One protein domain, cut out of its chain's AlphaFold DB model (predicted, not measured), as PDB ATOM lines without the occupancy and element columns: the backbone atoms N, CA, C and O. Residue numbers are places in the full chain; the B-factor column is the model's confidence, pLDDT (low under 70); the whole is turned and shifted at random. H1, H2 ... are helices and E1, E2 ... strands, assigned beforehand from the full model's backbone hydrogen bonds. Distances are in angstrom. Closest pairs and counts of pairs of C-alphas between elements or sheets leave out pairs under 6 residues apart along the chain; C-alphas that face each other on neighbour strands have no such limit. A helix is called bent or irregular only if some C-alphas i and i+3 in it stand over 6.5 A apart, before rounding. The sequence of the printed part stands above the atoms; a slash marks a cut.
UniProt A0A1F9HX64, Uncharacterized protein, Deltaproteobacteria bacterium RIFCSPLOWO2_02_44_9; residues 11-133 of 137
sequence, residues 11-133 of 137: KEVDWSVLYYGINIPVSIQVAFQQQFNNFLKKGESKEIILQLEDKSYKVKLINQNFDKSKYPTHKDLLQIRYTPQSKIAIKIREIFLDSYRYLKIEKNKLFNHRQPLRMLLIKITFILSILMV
ATOM      1  N   LYS A  11     -23.077  33.968 -55.052       75.69
ATOM      2  CA  LYS A  11     -23.280  32.816 -54.173       75.69
ATOM      3  C   LYS A  11     -24.741  32.403 -54.170       75.69
ATOM      4  O   LYS A  11     -25.616  33.254 -54.043       75.69
ATOM      5  N   GLU A  12     -24.977  31.099 -54.252       80.75
ATOM      6  CA  GLU A  12     -26.298  30.520 -54.023       80.75
ATOM      7  C   GLU A  12     -26.722  30.672 -52.560       80.75
ATOM      8  O   GLU A  12     -25.918  30.515 -51.631       80.75
ATOM      9  N   VAL A  13     -28.002  30.965 -52.352       83.12
ATOM     10  CA  VAL A  13     -28.569  31.091 -51.012       83.12
ATOM     11  C   VAL A  13     -28.659  29.713 -50.364       83.12
ATOM     12  O   VAL A  13     -29.340  28.814 -50.850       83.12
ATOM     13  N   ASP A  14     -27.978  29.568 -49.231       85.44
ATOM     14  CA  ASP A  14     -28.000  28.377 -48.391       85.44
ATOM     15  C   ASP A  14     -28.372  28.746 -46.944       85.44
ATOM     16  O   ASP A  14     -28.500  29.921 -46.585       85.44
ATOM     17  N   TRP A  15     -28.533  27.741 -46.078       88.38
ATOM     18  CA  TRP A  15     -28.880  27.973 -44.671       88.38
ATOM     19  C   TRP A  15     -27.881  28.893 -43.949       88.38
ATOM     20  O   TRP A  15     -28.271  29.665 -43.073       88.38
ATOM     21  N   SER A  16     -26.597  28.840 -44.314       90.06
ATOM     22  CA  SER A  16     -25.573  29.691 -43.704       90.06
ATOM     23  C   SER A  16     -25.756  31.146 -44.110       90.06
ATOM     24  O   SER A  16     -25.708  32.007 -43.235       90.06
ATOM     25  N   VAL A  17     -26.068  31.428 -45.377       90.81
ATOM     26  CA  VAL A  17     -26.404  32.787 -45.837       90.81
ATOM     27  C   VAL A  17     -27.596  33.343 -45.056       90.81
ATOM     28  O   VAL A  17     -27.571  34.479 -44.594       90.81
ATOM     29  N   LEU A  18     -28.628  32.536 -44.835       91.25
ATOM     30  CA  LEU A  18     -29.847  32.987 -44.160       91.25
ATOM     31  C   LEU A  18     -29.671  33.260 -42.650       91.25
ATOM     32  O   LEU A  18     -30.504  33.952 -42.054       91.25
ATOM     33  N   TYR A  19     -28.629  32.711 -42.010       93.19
ATOM     34  CA  TYR A  19     -28.499  32.711 -40.541       93.19
ATOM     35  C   TYR A  19     -27.155  33.183 -39.985       93.19
ATOM     36  O   TYR A  19     -27.136  33.808 -38.926       93.19
ATOM     37  N   TYR A  20     -26.043  32.849 -40.634       93.69
ATOM     38  CA  TYR A  20     -24.719  32.875 -40.006       93.69
ATOM     39  C   TYR A  20     -23.677  33.693 -40.755       93.69
ATOM     40  O   TYR A  20     -22.734  34.179 -40.126       93.69
ATOM     41  N   GLY A  21     -23.787  33.805 -42.077       92.50
ATOM     42  CA  GLY A  21     -22.762  34.456 -42.871       92.50
ATOM     43  C   GLY A  21     -22.412  33.764 -44.175       92.50
ATOM     44  O   GLY A  21     -23.052  32.810 -44.616       92.50
ATOM     45  N   ILE A  22     -21.339  34.264 -44.777       90.56
ATOM     46  CA  ILE A  22     -20.855  33.878 -46.096       90.56
ATOM     47  C   ILE A  22     -19.353  33.616 -46.018       90.56
ATOM     48  O   ILE A  22     -18.602  34.403 -45.443       90.56
ATOM     49  N   ASN A  23     -18.910  32.521 -46.634       89.56
ATOM     50  CA  ASN A  23     -17.489  32.245 -46.832       89.56
ATOM     51  C   ASN A  23     -16.996  33.010 -48.054       89.56
ATOM     52  O   ASN A  23     -17.623  32.932 -49.112       89.56
ATOM     53  N   ILE A  24     -15.853  33.675 -47.918       87.94
ATOM     54  CA  ILE A  24     -15.149  34.274 -49.045       87.94
ATOM     55  C   ILE A  24     -14.364  33.160 -49.758       87.94
ATOM     56  O   ILE A  24     -13.533  32.503 -49.114       87.94
ATOM     57  N   PRO A  25     -14.620  32.905 -51.057       85.38
ATOM     58  CA  PRO A  25     -13.882  31.912 -51.828       85.38
ATOM     59  C   PRO A  25     -12.383  32.165 -51.788       85.38
ATOM     60  O   PRO A  25     -11.940  33.297 -51.966       85.38
ATOM     61  N   VAL A  26     -11.603  31.093 -51.634       84.88
ATOM     62  CA  VAL A  26     -10.132  31.149 -51.590       84.88
ATOM     63  C   VAL A  26      -9.554  31.923 -52.779       84.88
ATOM     64  O   VAL A  26      -8.600  32.672 -52.603       84.88
ATOM     65  N   SER A  27     -10.162  31.799 -53.962       83.12
ATOM     66  CA  SER A  27      -9.735  32.491 -55.185       83.12
ATOM     67  C   SER A  27      -9.774  34.017 -55.092       83.12
ATOM     68  O   SER A  27      -8.983  34.666 -55.766       83.12
ATOM     69  N   ILE A  28     -10.653  34.594 -54.265       82.19
ATOM     70  CA  ILE A  28     -10.800  36.052 -54.132       82.19
ATOM     71  C   ILE A  28     -10.320  36.583 -52.778       82.19
ATOM     72  O   ILE A  28     -10.299  37.791 -52.576       82.19
ATOM     73  N   GLN A  29      -9.919  35.717 -51.839       84.69
ATOM     74  CA  GLN A  29      -9.548  36.122 -50.476       84.69
ATOM     75  C   GLN A  29      -8.385  37.117 -50.427       84.69
ATOM     76  O   GLN A  29      -8.396  38.003 -49.575       84.69
ATOM     77  N   VAL A  30      -7.387  36.974 -51.305       83.62
ATOM     78  CA  VAL A  30      -6.228  37.883 -51.343       83.62
ATOM     79  C   VAL A  30      -6.677  39.283 -51.754       83.62
ATOM     80  O   VAL A  30      -6.490  40.231 -50.995       83.62
ATOM     81  N   ALA A  31      -7.350  39.380 -52.900       81.56
ATOM     82  CA  ALA A  31      -7.856  40.632 -53.456       81.56
ATOM     83  C   ALA A  31      -8.864  41.318 -52.510       81.56
ATOM     84  O   ALA A  31      -8.817  42.525 -52.277       81.56
ATOM     85  N   PHE A  32      -9.715  40.519 -51.864       81.44
ATOM     86  CA  PHE A  32     -10.663  40.980 -50.855       81.44
ATOM     87  C   PHE A  32      -9.971  41.583 -49.625       81.44
ATOM     88  O   PHE A  32     -10.389  42.626 -49.131       81.44
ATOM     89  N   GLN A  33      -8.921  40.940 -49.104       81.94
ATOM     90  CA  GLN A  33      -8.221  41.424 -47.910       81.94
ATOM     91  C   GLN A  33      -7.358  42.658 -48.177       81.94
ATOM     92  O   GLN A  33      -7.235  43.504 -47.290       81.94
ATOM     93  N   GLN A  34      -6.831  42.810 -49.395       83.06
ATOM     94  CA  GLN A  34      -6.094  44.010 -49.805       83.06
ATOM     95  C   GLN A  34      -6.923  45.295 -49.637       83.06
ATOM     96  O   GLN A  34      -6.362  46.335 -49.304       83.06
ATOM     97  N   GLN A  35      -8.258  45.215 -49.726       76.62
ATOM     98  CA  GLN A  35      -9.156  46.357 -49.493       76.62
ATOM     99  C   GLN A  35      -9.083  46.932 -48.075       76.62
ATOM    100  O   GLN A  35      -9.422  48.094 -47.853       76.62
ATOM    101  N   PHE A  36      -8.659  46.134 -47.093       74.19
ATOM    102  CA  PHE A  36      -8.674  46.521 -45.683       74.19
ATOM    103  C   PHE A  36      -7.322  47.036 -45.174       74.19
ATOM    104  O   PHE A  36      -7.180  47.201 -43.957       74.19
ATOM    105  N   ASN A  37      -6.364  47.285 -46.083       71.38
ATOM    106  CA  ASN A  37      -4.981  47.726 -45.837       71.38
ATOM    107  C   ASN A  37      -4.191  46.866 -44.831       71.38
ATOM    108  O   ASN A  37      -3.123  47.276 -44.402       71.38
ATOM    109  N   ASN A  38      -4.714  45.696 -44.446       78.00
ATOM    110  CA  ASN A  38      -4.097  44.722 -43.552       78.00
ATOM    111  C   ASN A  38      -4.809  43.372 -43.703       78.00
ATOM    112  O   ASN A  38      -6.042  43.309 -43.713       78.00
ATOM    113  N   PHE A  39      -4.028  42.294 -43.765       83.62
ATOM    114  CA  PHE A  39      -4.545  40.926 -43.753       83.62
ATOM    115  C   PHE A  39      -4.924  40.516 -42.330       83.62
ATOM    116  O   PHE A  39      -4.161  40.752 -41.393       83.62
ATOM    117  N   LEU A  40      -6.081  39.871 -42.176       88.19
ATOM    118  CA  LEU A  40      -6.472  39.285 -40.897       88.19
ATOM    119  C   LEU A  40      -5.670  38.008 -40.669       88.19
ATOM    120  O   LEU A  40      -5.736  37.073 -41.473       88.19
ATOM    121  N   LYS A  41      -4.947  37.931 -39.553       88.62
ATOM    122  CA  LYS A  41      -4.288  36.694 -39.122       88.62
ATOM    123  C   LYS A  41      -5.336  35.672 -38.679       88.62
ATOM    124  O   LYS A  41      -6.480  36.007 -38.373       88.62
ATOM    125  N   LYS A  42      -4.946  34.399 -38.610       87.69
ATOM    126  CA  LYS A  42      -5.823  33.322 -38.120       87.69
ATOM    127  C   LYS A  42      -6.357  33.643 -36.725       87.69
ATOM    128  O   LYS A  42      -5.585  33.936 -35.818       87.69
ATOM    129  N   GLY A  43      -7.671  33.546 -36.561       88.00
ATOM    130  CA  GLY A  43      -8.391  33.878 -35.331       88.00
ATOM    131  C   GLY A  43      -8.765  35.352 -35.193       88.00
ATOM    132  O   GLY A  43      -9.562  35.681 -34.317       88.00
ATOM    133  N   GLU A  44      -8.247  36.237 -36.048       91.62
ATOM    134  CA  GLU A  44      -8.587  37.654 -35.992       91.62
ATOM    135  C   GLU A  44      -9.937  37.941 -36.647       91.62
ATOM    136  O   GLU A  44     -10.406  37.258 -37.566       91.62
ATOM    137  N   SER A  45     -10.560  39.011 -36.161       92.56
ATOM    138  CA  SER A  45     -11.789  39.540 -36.724       92.56
ATOM    139  C   SER A  45     -11.754  41.057 -36.789       92.56
ATOM    140  O   SER A  45     -11.087  41.707 -35.987       92.56
ATOM    141  N   LYS A  46     -12.499  41.617 -37.739       90.44
ATOM    142  CA  LYS A  46     -12.662  43.058 -37.933       90.44
ATOM    143  C   LYS A  46     -14.119  43.369 -38.239       90.44
ATOM    144  O   LYS A  46     -14.779  42.624 -38.962       90.44
ATOM    145  N   GLU A  47     -14.633  44.458 -37.676       91.06
ATOM    146  CA  GLU A  47     -15.948  44.975 -38.058       91.06
ATOM    147  C   GLU A  47     -15.854  45.631 -39.441       91.06
ATOM    148  O   GLU A  47     -14.944  46.418 -39.705       91.06
ATOM    149  N   ILE A  48     -16.784  45.284 -40.327       87.00
ATOM    150  CA  ILE A  48     -16.909  45.861 -41.664       87.00
ATOM    151  C   ILE A  48     -18.356  46.288 -41.910       87.00
ATOM    152  O   ILE A  48     -19.285  45.820 -41.241       87.00
ATOM    153  N   ILE A  49     -18.550  47.156 -42.900       86.19
ATOM    154  CA  ILE A  49     -19.877  47.544 -43.375       86.19
ATOM    155  C   ILE A  49     -20.211  46.742 -44.624       86.19
ATOM    156  O   ILE A  49     -19.468  46.742 -45.602       86.19
ATOM    157  N   LEU A  50     -21.354  46.070 -44.580       84.94
ATOM    158  CA  LEU A  50     -21.930  45.361 -45.708       84.94
ATOM    159  C   LEU A  50     -23.148  46.124 -46.224       84.94
ATOM    160  O   LEU A  50     -24.070  46.402 -45.455       84.94
ATOM    161  N   GLN A  51     -23.153  46.448 -47.515       82.44
ATOM    162  CA  GLN A  51     -24.308  47.042 -48.182       82.44
ATOM    163  C   GLN A  51     -25.203  45.942 -48.757       82.44
ATOM    164  O   GLN A  51     -24.723  45.020 -49.418       82.44
ATOM    165  N   LEU A  52     -26.499  46.034 -48.471       84.19
ATOM    166  CA  LEU A  52     -27.537  45.159 -49.006       84.19
ATOM    167  C   LEU A  52     -28.754  46.028 -49.336       84.19
ATOM    168  O   LEU A  52     -29.301  46.671 -48.436       84.19
ATOM    169  N   GLU A  53     -29.150  46.039 -50.613       82.44
ATOM    170  CA  GLU A  53     -30.042  47.070 -51.170       82.44
ATOM    171  C   GLU A  53     -29.495  48.472 -50.818       82.44
ATOM    172  O   GLU A  53     -28.288  48.702 -50.899       82.44
ATOM    173  N   ASP A  54     -30.347  49.384 -50.351       83.06
ATOM    174  CA  ASP A  54     -29.968  50.747 -49.964       83.06
ATOM    175  C   ASP A  54     -29.598  50.874 -48.475       83.06
ATOM    176  O   ASP A  54     -29.594  51.968 -47.905       83.06
ATOM    177  N   LYS A  55     -29.310  49.755 -47.794       87.50
ATOM    178  CA  LYS A  55     -29.032  49.722 -46.351       87.50
ATOM    179  C   LYS A  55     -27.627  49.218 -46.048       87.50
ATOM    180  O   LYS A  55     -27.119  48.283 -46.661       87.50
ATOM    181  N   SER A  56     -27.015  49.831 -45.035       88.31
ATOM    182  CA  SER A  56     -25.700  49.451 -44.511       88.31
ATOM    183  C   SER A  56     -25.835  48.665 -43.209       88.31
ATOM    184  O   SER A  56     -26.584  49.052 -42.310       88.31
ATOM    185  N   TYR A  57     -25.075  47.579 -43.088       90.12
ATOM    186  CA  TYR A  57     -25.107  46.675 -41.944       90.12
ATOM    187  C   TYR A  57     -23.701  46.442 -41.398       90.12
ATOM    188  O   TYR A  57     -22.794  46.066 -42.136       90.12
ATOM    189  N   LYS A  58     -23.529  46.607 -40.084       92.00
ATOM    190  CA  LYS A  58     -22.304  46.201 -39.385       92.00
ATOM    191  C   LYS A  58     -22.257  44.681 -39.267       92.00
ATOM    192  O   LYS A  58     -23.186  44.068 -38.739       92.00
ATOM    193  N   VAL A  59     -21.178  44.081 -39.755       92.56
ATOM    194  CA  VAL A  59     -20.930  42.633 -39.714       92.56
ATOM    195  C   VAL A  59     -19.467  42.367 -39.361       92.56
ATOM    196  O   VAL A  59     -18.636  43.271 -39.413       92.56
ATOM    197  N   LYS A  60     -19.130  41.127 -38.995       94.06
ATOM    198  CA  LYS A  60     -17.742  40.749 -38.690       94.06
ATOM    199  C   LYS A  60     -17.114  40.018 -39.864       94.06
ATOM    200  O   LYS A  60     -17.641  39.000 -40.293       94.06
ATOM    201  N   LEU A  61     -15.970  40.487 -40.337       92.06
ATOM    202  CA  LEU A  61     -15.053  39.699 -41.151       92.06
ATOM    203  C   LEU A  61     -14.143  38.904 -40.211       92.06
ATOM    204  O   LEU A  61     -13.566  39.490 -39.301       92.06
ATOM    205  N   ILE A  62     -14.030  37.591 -40.393       93.38
ATOM    206  CA  ILE A  62     -13.262  36.700 -39.512       93.38
ATOM    207  C   ILE A  62     -12.373  35.799 -40.359       93.38
ATOM    208  O   ILE A  62     -12.875  35.171 -41.291       93.38
ATOM    209  N   ASN A  63     -11.091  35.687 -40.013       92.50
ATOM    210  CA  ASN A  63     -10.242  34.596 -40.487       92.50
ATOM    211  C   ASN A  63     -10.284  33.472 -39.444       92.50
ATOM    212  O   ASN A  63      -9.804  33.638 -38.326       92.50
ATOM    213  N   GLN A  64     -10.920  32.348 -39.768       87.50
ATOM    214  CA  GLN A  64     -11.165  31.299 -38.781       87.50
ATOM    215  C   GLN A  64      -9.879  30.630 -38.294       87.50
ATOM    216  O   GLN A  64      -8.993  30.285 -39.077       87.50
ATOM    217  N   ASN A  65      -9.811  30.384 -36.985       84.69
ATOM    218  CA  ASN A  65      -8.746  29.584 -36.395       84.69
ATOM    219  C   ASN A  65      -9.164  28.109 -36.361       84.69
ATOM    220  O   ASN A  65     -10.042  27.726 -35.587       84.69
ATOM    221  N   PHE A  66      -8.544  27.284 -37.202       79.25
ATOM    222  CA  PHE A  66      -8.732  25.836 -37.159       79.25
ATOM    223  C   PHE A  66      -7.728  25.189 -36.215       79.25
ATOM    224  O   PHE A  66      -6.563  25.586 -36.154       79.25
ATOM    225  N   ASP A  67      -8.175  24.139 -35.533       77.50
ATOM    226  CA  ASP A  67      -7.294  23.257 -34.780       77.50
ATOM    227  C   ASP A  67      -6.306  22.580 -35.743       77.50
ATOM    228  O   ASP A  67      -6.670  21.684 -36.511       77.50
ATOM    229  N   LYS A  68      -5.049  23.036 -35.715       76.44
ATOM    230  CA  LYS A  68      -3.983  22.545 -36.597       76.44
ATOM    231  C   LYS A  68      -3.656  21.071 -36.364       76.44
ATOM    232  O   LYS A  68      -3.156  20.439 -37.284       76.44
ATOM    233  N   SER A  69      -3.958  20.526 -35.180       78.62
ATOM    234  CA  SER A  69      -3.764  19.097 -34.904       78.62
ATOM    235  C   SER A  69      -4.735  18.228 -35.708       78.62
ATOM    236  O   SER A  69      -4.389  17.127 -36.121       78.62
ATOM    237  N   LYS A  70      -5.934  18.753 -35.992       74.88
ATOM    238  CA  LYS A  70      -6.982  18.070 -36.763       74.88
ATOM    239  C   LYS A  70      -6.940  18.417 -38.247       74.88
ATOM    240  O   LYS A  70      -7.331  17.602 -39.075       74.88
ATOM    241  N   TYR A  71      -6.476  19.620 -38.585       73.81
ATOM    242  CA  TYR A  71      -6.526  20.166 -39.942       73.81
ATOM    243  C   TYR A  71      -5.205  20.845 -40.341       73.81
ATOM    244  O   TYR A  71      -5.171  22.060 -40.562       73.81
ATOM    245  N   PRO A  72      -4.097  20.090 -40.449       71.06
ATOM    246  CA  PRO A  72      -2.758  20.653 -40.638       71.06
ATOM    247  C   PRO A  72      -2.573  21.380 -41.980       71.06
ATOM    248  O   PRO A  72      -1.786  22.319 -42.067       71.06
ATOM    249  N   THR A  73      -3.320  20.991 -43.018       76.06
ATOM    250  CA  THR A  73      -3.219  21.545 -44.382       76.06
ATOM    251  C   THR A  73      -4.347  22.517 -44.738       76.06
ATOM    252  O   THR A  73      -4.439  22.970 -45.882       76.06
ATOM    253  N   HIS A  74      -5.229  22.852 -43.790       73.75
ATOM    254  CA  HIS A  74      -6.370  23.714 -44.083       73.75
ATOM    255  C   HIS A  74      -5.932  25.141 -44.421       73.75
ATOM    256  O   HIS A  74      -5.290  25.834 -43.621       73.75
ATOM    257  N   LYS A  75      -6.342  25.584 -45.615       77.50
ATOM    258  CA  LYS A  75      -6.255  26.983 -46.033       77.50
ATOM    259  C   LYS A  75      -7.127  27.856 -45.136       77.50
ATOM    260  O   LYS A  75      -8.119  27.396 -44.566       77.50
ATOM    261  N   ASP A  76      -6.751  29.122 -45.049       81.38
ATOM    262  CA  ASP A  76      -7.477  30.140 -44.303       81.38
ATOM    263  C   ASP A  76      -8.936  30.213 -44.772       81.38
ATOM    264  O   ASP A  76      -9.251  30.152 -45.967       81.38
ATOM    265  N   LEU A  77      -9.848  30.320 -43.806       87.38
ATOM    266  CA  LEU A  77     -11.272  30.454 -44.080       87.38
ATOM    267  C   LEU A  77     -11.722  31.834 -43.636       87.38
ATOM    268  O   LEU A  77     -12.084  32.051 -42.478       87.38
ATOM    269  N   LEU A  78     -11.716  32.751 -44.594       90.88
ATOM    270  CA  LEU A  78     -12.244  34.087 -44.407       90.88
ATOM    271  C   LEU A  78     -13.773  34.064 -44.542       90.88
ATOM    272  O   LEU A  78     -14.318  33.535 -45.515       90.88
ATOM    273  N   GLN A  79     -14.478  34.625 -43.563       91.56
ATOM    274  CA  GLN A  79     -15.938  34.641 -43.514       91.56
ATOM    275  C   GLN A  79     -16.469  36.011 -43.113       91.56
ATOM    276  O   GLN A  79     -15.991  36.613 -42.157       91.56
ATOM    277  N   ILE A  80     -17.533  36.447 -43.777       92.44
ATOM    278  CA  ILE A  80     -18.419  37.484 -43.255       92.44
ATOM    279  C   ILE A  80     -19.428  36.789 -42.347       92.44
ATOM    280  O   ILE A  80     -20.057  35.819 -42.763       92.44
ATOM    281  N   ARG A  81     -19.576  37.251 -41.108       95.12
ATOM    282  CA  ARG A  81     -20.376  36.618 -40.058       95.12
ATOM    283  C   ARG A  81     -21.368  37.607 -39.459       95.12
ATOM    284  O   ARG A  81     -21.041  38.765 -39.194       95.12
ATOM    285  N   TYR A  82     -22.563  37.103 -39.194       95.88
ATOM    286  CA  TYR A  82     -23.641  37.791 -38.491       95.88
ATOM    287  C   TYR A  82     -24.460  36.784 -37.679       95.88
ATOM    288  O   TYR A  82     -24.355  35.573 -37.876       95.88
ATOM    289  N   THR A  83     -25.250  37.270 -36.723       95.94
ATOM    290  CA  THR A  83     -26.110  36.415 -35.896       95.94
ATOM    291  C   THR A  83     -27.488  36.233 -36.540       95.94
ATOM    292  O   THR A  83     -27.937  37.120 -37.275       95.94
ATOM    293  N   PRO A  84     -28.218  35.147 -36.229       95.56
ATOM    294  CA  PRO A  84     -29.558  34.913 -36.773       95.56
ATOM    295  C   PRO A  84     -30.562  36.046 -36.530       95.56
ATOM    296  O   PRO A  84     -31.437  36.281 -37.367       95.56
ATOM    297  N   GLN A  85     -30.433  36.737 -35.395       96.81
ATOM    298  CA  GLN A  85     -31.290  37.845 -34.964       96.81
ATOM    299  C   GLN A  85     -30.810  39.211 -35.477       96.81
ATOM    300  O   GLN A  85     -31.470  40.221 -35.251       96.81
ATOM    301  N   SER A  86     -29.660  39.271 -36.154       96.38
ATOM    302  CA  SER A  86     -29.168  40.524 -36.723       96.38
ATOM    303  C   SER A  86     -30.120  41.060 -37.798       96.38
ATOM    304  O   SER A  86     -30.743  40.298 -38.543       96.38
ATOM    305  N   LYS A  87     -30.186  42.391 -37.922       96.00
ATOM    306  CA  LYS A  87     -31.032  43.068 -38.920       96.00
ATOM    307  C   LYS A  87     -30.737  42.600 -40.348       96.00
ATOM    308  O   LYS A  87     -31.661  42.485 -41.144       96.00
ATOM    309  N   ILE A  88     -29.474  42.298 -40.661       94.25
ATOM    310  CA  ILE A  88     -29.099  41.787 -41.982       94.25
ATOM    311  C   ILE A  88     -29.621  40.369 -42.213       94.25
ATOM    312  O   ILE A  88     -30.187  40.106 -43.265       94.25
ATOM    313  N   ALA A  89     -29.503  39.468 -41.234       95.19
ATOM    314  CA  ALA A  89     -29.996  38.100 -41.381       95.19
ATOM    315  C   ALA A  89     -31.523  38.066 -41.533       95.19
ATOM    316  O   ALA A  89     -32.049  37.297 -42.334       95.19
ATOM    317  N   ILE A  90     -32.232  38.928 -40.796       96.38
ATOM    318  CA  ILE A  90     -33.680  39.116 -40.951       96.38
ATOM    319  C   ILE A  90     -33.997  39.599 -42.371       96.38
ATOM    320  O   ILE A  90     -34.757  38.935 -43.067       96.38
ATOM    321  N   LYS A  91     -33.341  40.669 -42.835       94.50
ATOM    322  CA  LYS A  91     -33.562  41.228 -44.174       94.50
ATOM    323  C   LYS A  91     -33.239  40.238 -45.297       94.50
ATOM    324  O   LYS A  91     -33.992  40.138 -46.256       94.50
ATOM    325  N   ILE A  92     -32.163  39.461 -45.175       91.88
ATOM    326  CA  ILE A  92     -31.839  38.388 -46.124       91.88
ATOM    327  C   ILE A  92     -32.988  37.368 -46.166       91.88
ATOM    328  O   ILE A  92     -33.443  37.009 -47.245       91.88
ATOM    329  N   ARG A  93     -33.517  36.924 -45.019       94.19
ATOM    330  CA  ARG A  93     -34.665  35.998 -45.007       94.19
ATOM    331  C   ARG A  93     -35.946  36.608 -45.575       94.19
ATOM    332  O   ARG A  93     -36.751  35.857 -46.106       94.19
ATOM    333  N   GLU A  94     -36.138  37.920 -45.470       93.44
ATOM    334  CA  GLU A  94     -37.255  38.623 -46.116       93.44
ATOM    335  C   GLU A  94     -37.096  38.639 -47.641       93.44
ATOM    336  O   GLU A  94     -38.037  38.295 -48.348       93.44
ATOM    337  N   ILE A  95     -35.899  38.967 -48.146       89.00
ATOM    338  CA  ILE A  95     -35.590  38.969 -49.588       89.00
ATOM    339  C   ILE A  95     -35.743  37.560 -50.182       89.00
ATOM    340  O   ILE A  95     -36.293  37.393 -51.266       89.00
ATOM    341  N   PHE A  96     -35.280  36.533 -49.464       87.62
ATOM    342  CA  PHE A  96     -35.281  35.138 -49.914       87.62
ATOM    343  C   PHE A  96     -36.341  34.294 -49.188       87.62
ATOM    344  O   PHE A  96     -36.065  33.153 -48.805       87.62
ATOM    345  N   LEU A  97     -37.543  34.841 -48.968       88.62
ATOM    346  CA  LEU A  97     -38.580  34.222 -48.132       88.62
ATOM    347  C   LEU A  97     -38.945  32.797 -48.563       88.62
ATOM    348  O   LEU A  97     -39.025  31.902 -47.719       88.62
ATOM    349  N   ASP A  98     -39.123  32.560 -49.860       87.56
ATOM    350  CA  ASP A  98     -39.509  31.237 -50.360       87.56
ATOM    351  C   ASP A  98     -38.370  30.221 -50.231       87.56
ATOM    352  O   ASP A  98     -38.585  29.099 -49.766       87.56
ATOM    353  N   SER A  99     -37.131  30.638 -50.519       85.38
ATOM    354  CA  SER A  99     -35.939  29.814 -50.270       85.38
ATOM    355  C   SER A  99     -35.788  29.485 -48.785       85.38
ATOM    356  O   SER A  99     -35.480  28.352 -48.421       85.38
ATOM    357  N   TYR A 100     -36.044  30.457 -47.907       88.25
ATOM    358  CA  TYR A 100     -36.025  30.254 -46.465       88.25
ATOM    359  C   TYR A 100     -37.089  29.248 -46.014       88.25
ATOM    360  O   TYR A 100     -36.764  28.329 -45.262       88.25
ATOM    361  N   ARG A 101     -38.336  29.379 -46.485       89.88
ATOM    362  CA  ARG A 101     -39.425  28.439 -46.171       89.88
ATOM    363  C   ARG A 101     -39.065  27.017 -46.588       89.88
ATOM    364  O   ARG A 101     -39.166  26.110 -45.763       89.88
ATOM    365  N   TYR A 102     -38.582  26.844 -47.818       87.25
ATOM    366  CA  TYR A 102     -38.129  25.552 -48.325       87.25
ATOM    367  C   TYR A 102     -37.012  24.960 -47.454       87.25
ATOM    368  O   TYR A 102     -37.160  23.872 -46.900       87.25
ATOM    369  N   LEU A 103     -35.922  25.706 -47.246       85.38
ATOM    370  CA  LEU A 103     -34.779  25.228 -46.467       85.38
ATOM    371  C   LEU A 103     -35.144  24.929 -45.008       85.38
ATOM    372  O   LEU A 103     -34.566  24.025 -44.407       85.38
ATOM    373  N   LYS A 104     -36.101  25.660 -44.426       89.94
ATOM    374  CA  LYS A 104     -36.600  25.407 -43.070       89.94
ATOM    375  C   LYS A 104     -37.337  24.071 -42.980       89.94
ATOM    376  O   LYS A 104     -37.104  23.328 -42.029       89.94
ATOM    377  N   ILE A 105     -38.182  23.753 -43.964       89.50
ATOM    378  CA  ILE A 105     -38.870  22.457 -44.050       89.50
ATOM    379  C   ILE A 105     -37.840  21.331 -44.176       89.50
ATOM    380  O   ILE A 105     -37.874  20.386 -43.391       89.50
ATOM    381  N   GLU A 106     -36.882  21.460 -45.097       85.75
ATOM    382  CA  GLU A 106     -35.838  20.448 -45.290       85.75
ATOM    383  C   GLU A 106     -34.966  20.264 -44.042       85.75
ATOM    384  O   GLU A 106     -34.652  19.139 -43.658       85.75
ATOM    385  N   LYS A 107     -34.632  21.348 -43.331       83.12
ATOM    386  CA  LYS A 107     -33.850  21.261 -42.089       83.12
ATOM    387  C   LYS A 107     -34.558  20.508 -40.974       83.12
ATOM    388  O   LYS A 107     -33.883  19.827 -40.201       83.12
ATOM    389  N   ASN A 108     -35.877  20.633 -40.884       85.81
ATOM    390  CA  ASN A 108     -36.676  19.942 -39.875       85.81
ATOM    391  C   ASN A 108     -36.782  18.434 -40.144       85.81
ATOM    392  O   ASN A 108     -37.033  17.678 -39.213       85.81
ATOM    393  N   LYS A 109     -36.554  17.991 -41.387       85.31
ATOM    394  CA  LYS A 109     -36.496  16.565 -41.746       85.31
ATOM    395  C   LYS A 109     -35.173  15.905 -41.350       85.31
ATOM    396  O   LYS A 109     -35.093  14.681 -41.293       85.31
ATOM    397  N   LEU A 110     -34.119  16.688 -41.104       80.94
ATOM    398  CA  LEU A 110     -32.809  16.148 -40.751       80.94
ATOM    399  C   LEU A 110     -32.787  15.658 -39.303       80.94
ATOM    400  O   LEU A 110     -32.955  16.449 -38.378       80.94
ATOM    401  N   PHE A 111     -32.438  14.385 -39.110       67.81
ATOM    402  CA  PHE A 111     -32.167  13.813 -37.787       67.81
ATOM    403  C   PHE A 111     -30.955  14.476 -37.105       67.81
ATOM    404  O   PHE A 111     -30.894  14.598 -35.886       67.81
ATOM    405  N   ASN A 112     -29.985  14.953 -37.900       74.06
ATOM    406  CA  ASN A 112     -28.828  15.703 -37.419       74.06
ATOM    407  C   ASN A 112     -28.789  17.110 -38.026       74.06
ATOM    408  O   ASN A 112     -28.339  17.317 -39.155       74.06
ATOM    409  N   HIS A 113     -29.169  18.112 -37.235       67.38
ATOM    410  CA  HIS A 113     -29.212  19.512 -37.669       67.38
ATOM    411  C   HIS A 113     -27.843  20.148 -37.976       67.38
ATOM    412  O   HIS A 113     -27.811  21.287 -38.465       67.38
ATOM    413  N   ARG A 114     -26.729  19.449 -37.696       65.50
ATOM    414  CA  ARG A 114     -25.365  19.866 -38.071       65.50
ATOM    415  C   ARG A 114     -25.007  19.497 -39.512       65.50
ATOM    416  O   ARG A 114     -24.007  20.004 -40.017       65.50
ATOM    417  N   GLN A 115     -25.793  18.647 -40.176       65.81
ATOM    418  CA  GLN A 115     -25.571  18.335 -41.586       65.81
ATOM    419  C   GLN A 115     -25.841  19.581 -42.452       65.81
ATOM    420  O   GLN A 115     -26.880  20.233 -42.288       65.81
ATOM    421  N   PRO A 116     -24.910  19.954 -43.351       63.00
ATOM    422  CA  PRO A 116     -25.110  21.081 -44.247       63.00
ATOM    423  C   PRO A 116     -26.184  20.737 -45.280       63.00
ATOM    424  O   PRO A 116     -26.038  19.792 -46.051       63.00
ATOM    425  N   LEU A 117     -27.248  21.539 -45.328       64.44
ATOM    426  CA  LEU A 117     -28.238  21.465 -46.399       64.44
ATOM    427  C   LEU A 117     -27.641  22.088 -47.655       64.44
ATOM    428  O   LEU A 117     -27.423  23.299 -47.710       64.44
ATOM    429  N   ARG A 118     -27.375  21.250 -48.656       56.31
ATOM    430  CA  ARG A 118     -27.163  21.690 -50.034       56.31
ATOM    431  C   ARG A 118     -28.439  21.421 -50.815       56.31
ATOM    432  O   ARG A 118     -29.039  20.361 -50.664       56.31
ATOM    433  N   MET A 119     -28.854  22.388 -51.624       54.81
ATOM    434  CA  MET A 119     -30.005  22.258 -52.511       54.81
ATOM    435  C   MET A 119     -29.667  21.197 -53.565       54.81
ATOM    436  O   MET A 119     -28.928  21.486 -54.499       54.81
ATOM    437  N   LEU A 120     -30.094  19.947 -53.362       47.75
ATOM    438  CA  LEU A 120     -29.630  18.846 -54.213       47.75
ATOM    439  C   LEU A 120     -30.619  18.456 -55.315       47.75
ATOM    440  O   LEU A 120     -30.162  17.980 -56.346       47.75
ATOM    441  N   LEU A 121     -31.933  18.673 -55.183       38.75
ATOM    442  CA  LEU A 121     -32.885  18.022 -56.104       38.75
ATOM    443  C   LEU A 121     -34.205  18.767 -56.380       38.75
ATOM    444  O   LEU A 121     -35.229  18.135 -56.606       38.75
ATOM    445  N   ILE A 122     -34.199  20.100 -56.468       37.22
ATOM    446  CA  ILE A 122     -35.263  20.811 -57.199       37.22
ATOM    447  C   ILE A 122     -34.593  21.799 -58.153       37.22
ATOM    448  O   ILE A 122     -34.268  22.923 -57.785       37.22
ATOM    449  N   LYS A 123     -34.384  21.366 -59.404       34.78
ATOM    450  CA  LYS A 123     -34.087  22.246 -60.547       34.78
ATOM    451  C   LYS A 123     -35.334  23.078 -60.902       34.78
ATOM    452  O   LYS A 123     -35.837  23.007 -62.014       34.78
ATOM    453  N   ILE A 124     -35.857  23.853 -59.954       33.34
ATOM    454  CA  ILE A 124     -36.597  25.072 -60.277       33.34
ATOM    455  C   ILE A 124     -35.545  26.158 -60.138       33.34
ATOM    456  O   ILE A 124     -35.148  26.531 -59.038       33.34
ATOM    457  N   THR A 125     -34.988  26.542 -61.279       33.44
ATOM    458  CA  THR A 125     -33.861  27.458 -61.414       33.44
ATOM    459  C   THR A 125     -34.200  28.822 -60.808       33.44
ATOM    460  O   THR A 125     -34.635  29.722 -61.511       33.44
ATOM    461  N   PHE A 126     -33.962  29.010 -59.512       35.47
ATOM    462  CA  PHE A 126     -33.831  30.331 -58.905       35.47
ATOM    463  C   PHE A 126     -32.378  30.520 -58.504       35.47
ATOM    464  O   PHE A 126     -31.985  30.368 -57.350       35.47
ATOM    465  N   ILE A 127     -31.551  30.849 -59.498       35.31
ATOM    466  CA  ILE A 127     -30.191  31.312 -59.241       35.31
ATOM    467  C   ILE A 127     -30.285  32.766 -58.766       35.31
ATOM    468  O   ILE A 127     -30.050  33.704 -59.529       35.31
ATOM    469  N   LEU A 128     -30.663  32.967 -57.505       37.16
ATOM    470  CA  LEU A 128     -30.664  34.297 -56.914       37.16
ATOM    471  C   LEU A 128     -29.231  34.639 -56.491       37.16
ATOM    472  O   LEU A 128     -28.650  34.035 -55.592       37.16
ATOM    473  N   SER A 129     -28.637  35.568 -57.234       39.72
ATOM    474  CA  SER A 129     -27.265  36.025 -57.036       39.72
ATOM    475  C   SER A 129     -27.301  37.187 -56.051       39.72
ATOM    476  O   SER A 129     -27.836  38.241 -56.382       39.72
ATOM    477  N   ILE A 130     -26.758  37.017 -54.844       45.41
ATOM    478  CA  ILE A 130     -26.549  38.162 -53.950       45.41
ATOM    479  C   ILE A 130     -25.393  38.978 -54.524       45.41
ATOM    480  O   ILE A 130     -24.251  38.528 -54.494       45.41
ATOM    481  N   LEU A 131     -25.682  40.175 -55.028       44.03
ATOM    482  CA  LEU A 131     -24.654  41.159 -55.341       44.03
ATOM    483  C   LEU A 131     -24.269  41.874 -54.042       44.03
ATOM    484  O   LEU A 131     -25.002  42.732 -53.556       44.03
ATOM    485  N   MET A 132     -23.138  41.495 -53.449       50.59
ATOM    486  CA  MET A 132     -22.571  42.221 -52.310       50.59
ATOM    487  C   MET A 132     -21.650  43.312 -52.841       50.59
ATOM    488  O   MET A 132     -20.578  43.008 -53.356       50.59
ATOM    489  N   VAL A 133     -22.044  44.575 -52.701       44.78
ATOM    490  CA  VAL A 133     -21.149  45.702 -52.978       44.78
ATOM    491  C   VAL A 133     -20.462  46.086 -51.674       44.78
ATOM    492  O   VAL A 133     -21.103  46.508 -50.710       44.78
TER     493      VAL A 133
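AT A GLANCE: This is residues 11 to 133 of the 137 residues of an uncharacterized protein of Deltaproteobacteria bacterium RIFCSPLOWO2_02_44_9 (UniProt A0A1F9HX64). A twisted antiparallel sheet of four strands, in which E2 and E3 make one long hairpin, has helices grouped near both ends of its strands. Near one end H3 and H4 meet at a corner as an L, H3 packing on the sheet and H1 sitting within the angle of the L; near the other end is H2, and a loop sticks out with residues 67 to 73. The printed part has 123 residues, with four named helices and four named strands in the order H1, E1, H2, E2, E3, E4, H3, H4; the sheet's order is E1, E4, E3, E2. The class is mixed, helices and strands, with under half of the residues in named elements. The whole is compact, with a radius of gyration of the C-alphas of 15.7 A and spans of 40 by 40 by 26 A.

IN THESE COORDINATES: In the sheet, E2 is residues 45 to 52, 20.7 A long, and E3 is residues 55 to 63, 24.8 A long, starting at C-alpha 55 (-29.032, 49.722, -46.351). E4 is residues 78 to 81 and E1 residues 21 to 23. H1 is residues 15 to 19, starting at C-alpha 15 (-28.880, 27.973, -44.671). H2, residues 26 to 34, 13.6 A long, is irregular: C-alphas 27 and 30 are 7.5 A apart. H3 is residues 87 to 95, 12.3 A long. H4, residues 97 to 109, is 18.9 A long and ends at C-alpha 109 (-36.496, 16.565, -41.746).

HOW THE PARTS SIT: E2, E3 and E4 form a meander, each strand the antiparallel neighbour of the one before. In the hairpin E2 and E3, N 50 and O 57 are 2.8 A apart, within hydrogen-bond range; in the hairpin E3 and E4, N 81 and O 60 are at 2.7 A. E1, an edge strand, is antiparallel to E4, with N 22 and O 80 at 2.8 A. H3 is on the sheet at a height over the sheet of 8.7 A; its closest C-alpha pair with E3 is Tyr 57 and Ile 88, 6.3 A. H1 touches H3, the closest C-alphas being those of Tyr 19 and Ala 89, 5.7 A. H1 only just touches H4, with 3 pairs of C-alphas within 8 A, the closest Trp 15 and Leu 103 at 6.7 A; H4 does so with residues 100 to 103 alone. H3 and H4 are close but not clearly touching, C-alphas 93 and 100 being 6.1 A apart, and about perpendicular at 81 degrees. H1 and H2 only graze the sheet, H4 is not on it, and H2 touches no helix. Every O i to N i+4 pair is within hydrogen-bond range in H1, H3 and H4, and 3 of 5 in H2.

THE WHOLE: The C-alphas farthest apart, those of Asn 37 and Lys 109, are 44.5 A apart. The printed part has no cut. The link E3 to E4 is long, with 14 residues. Residues 110 to 133 hold no named element; residue 111 and residues 113 to 133 have pLDDT under 70, and the mean of the printed part is 79.8.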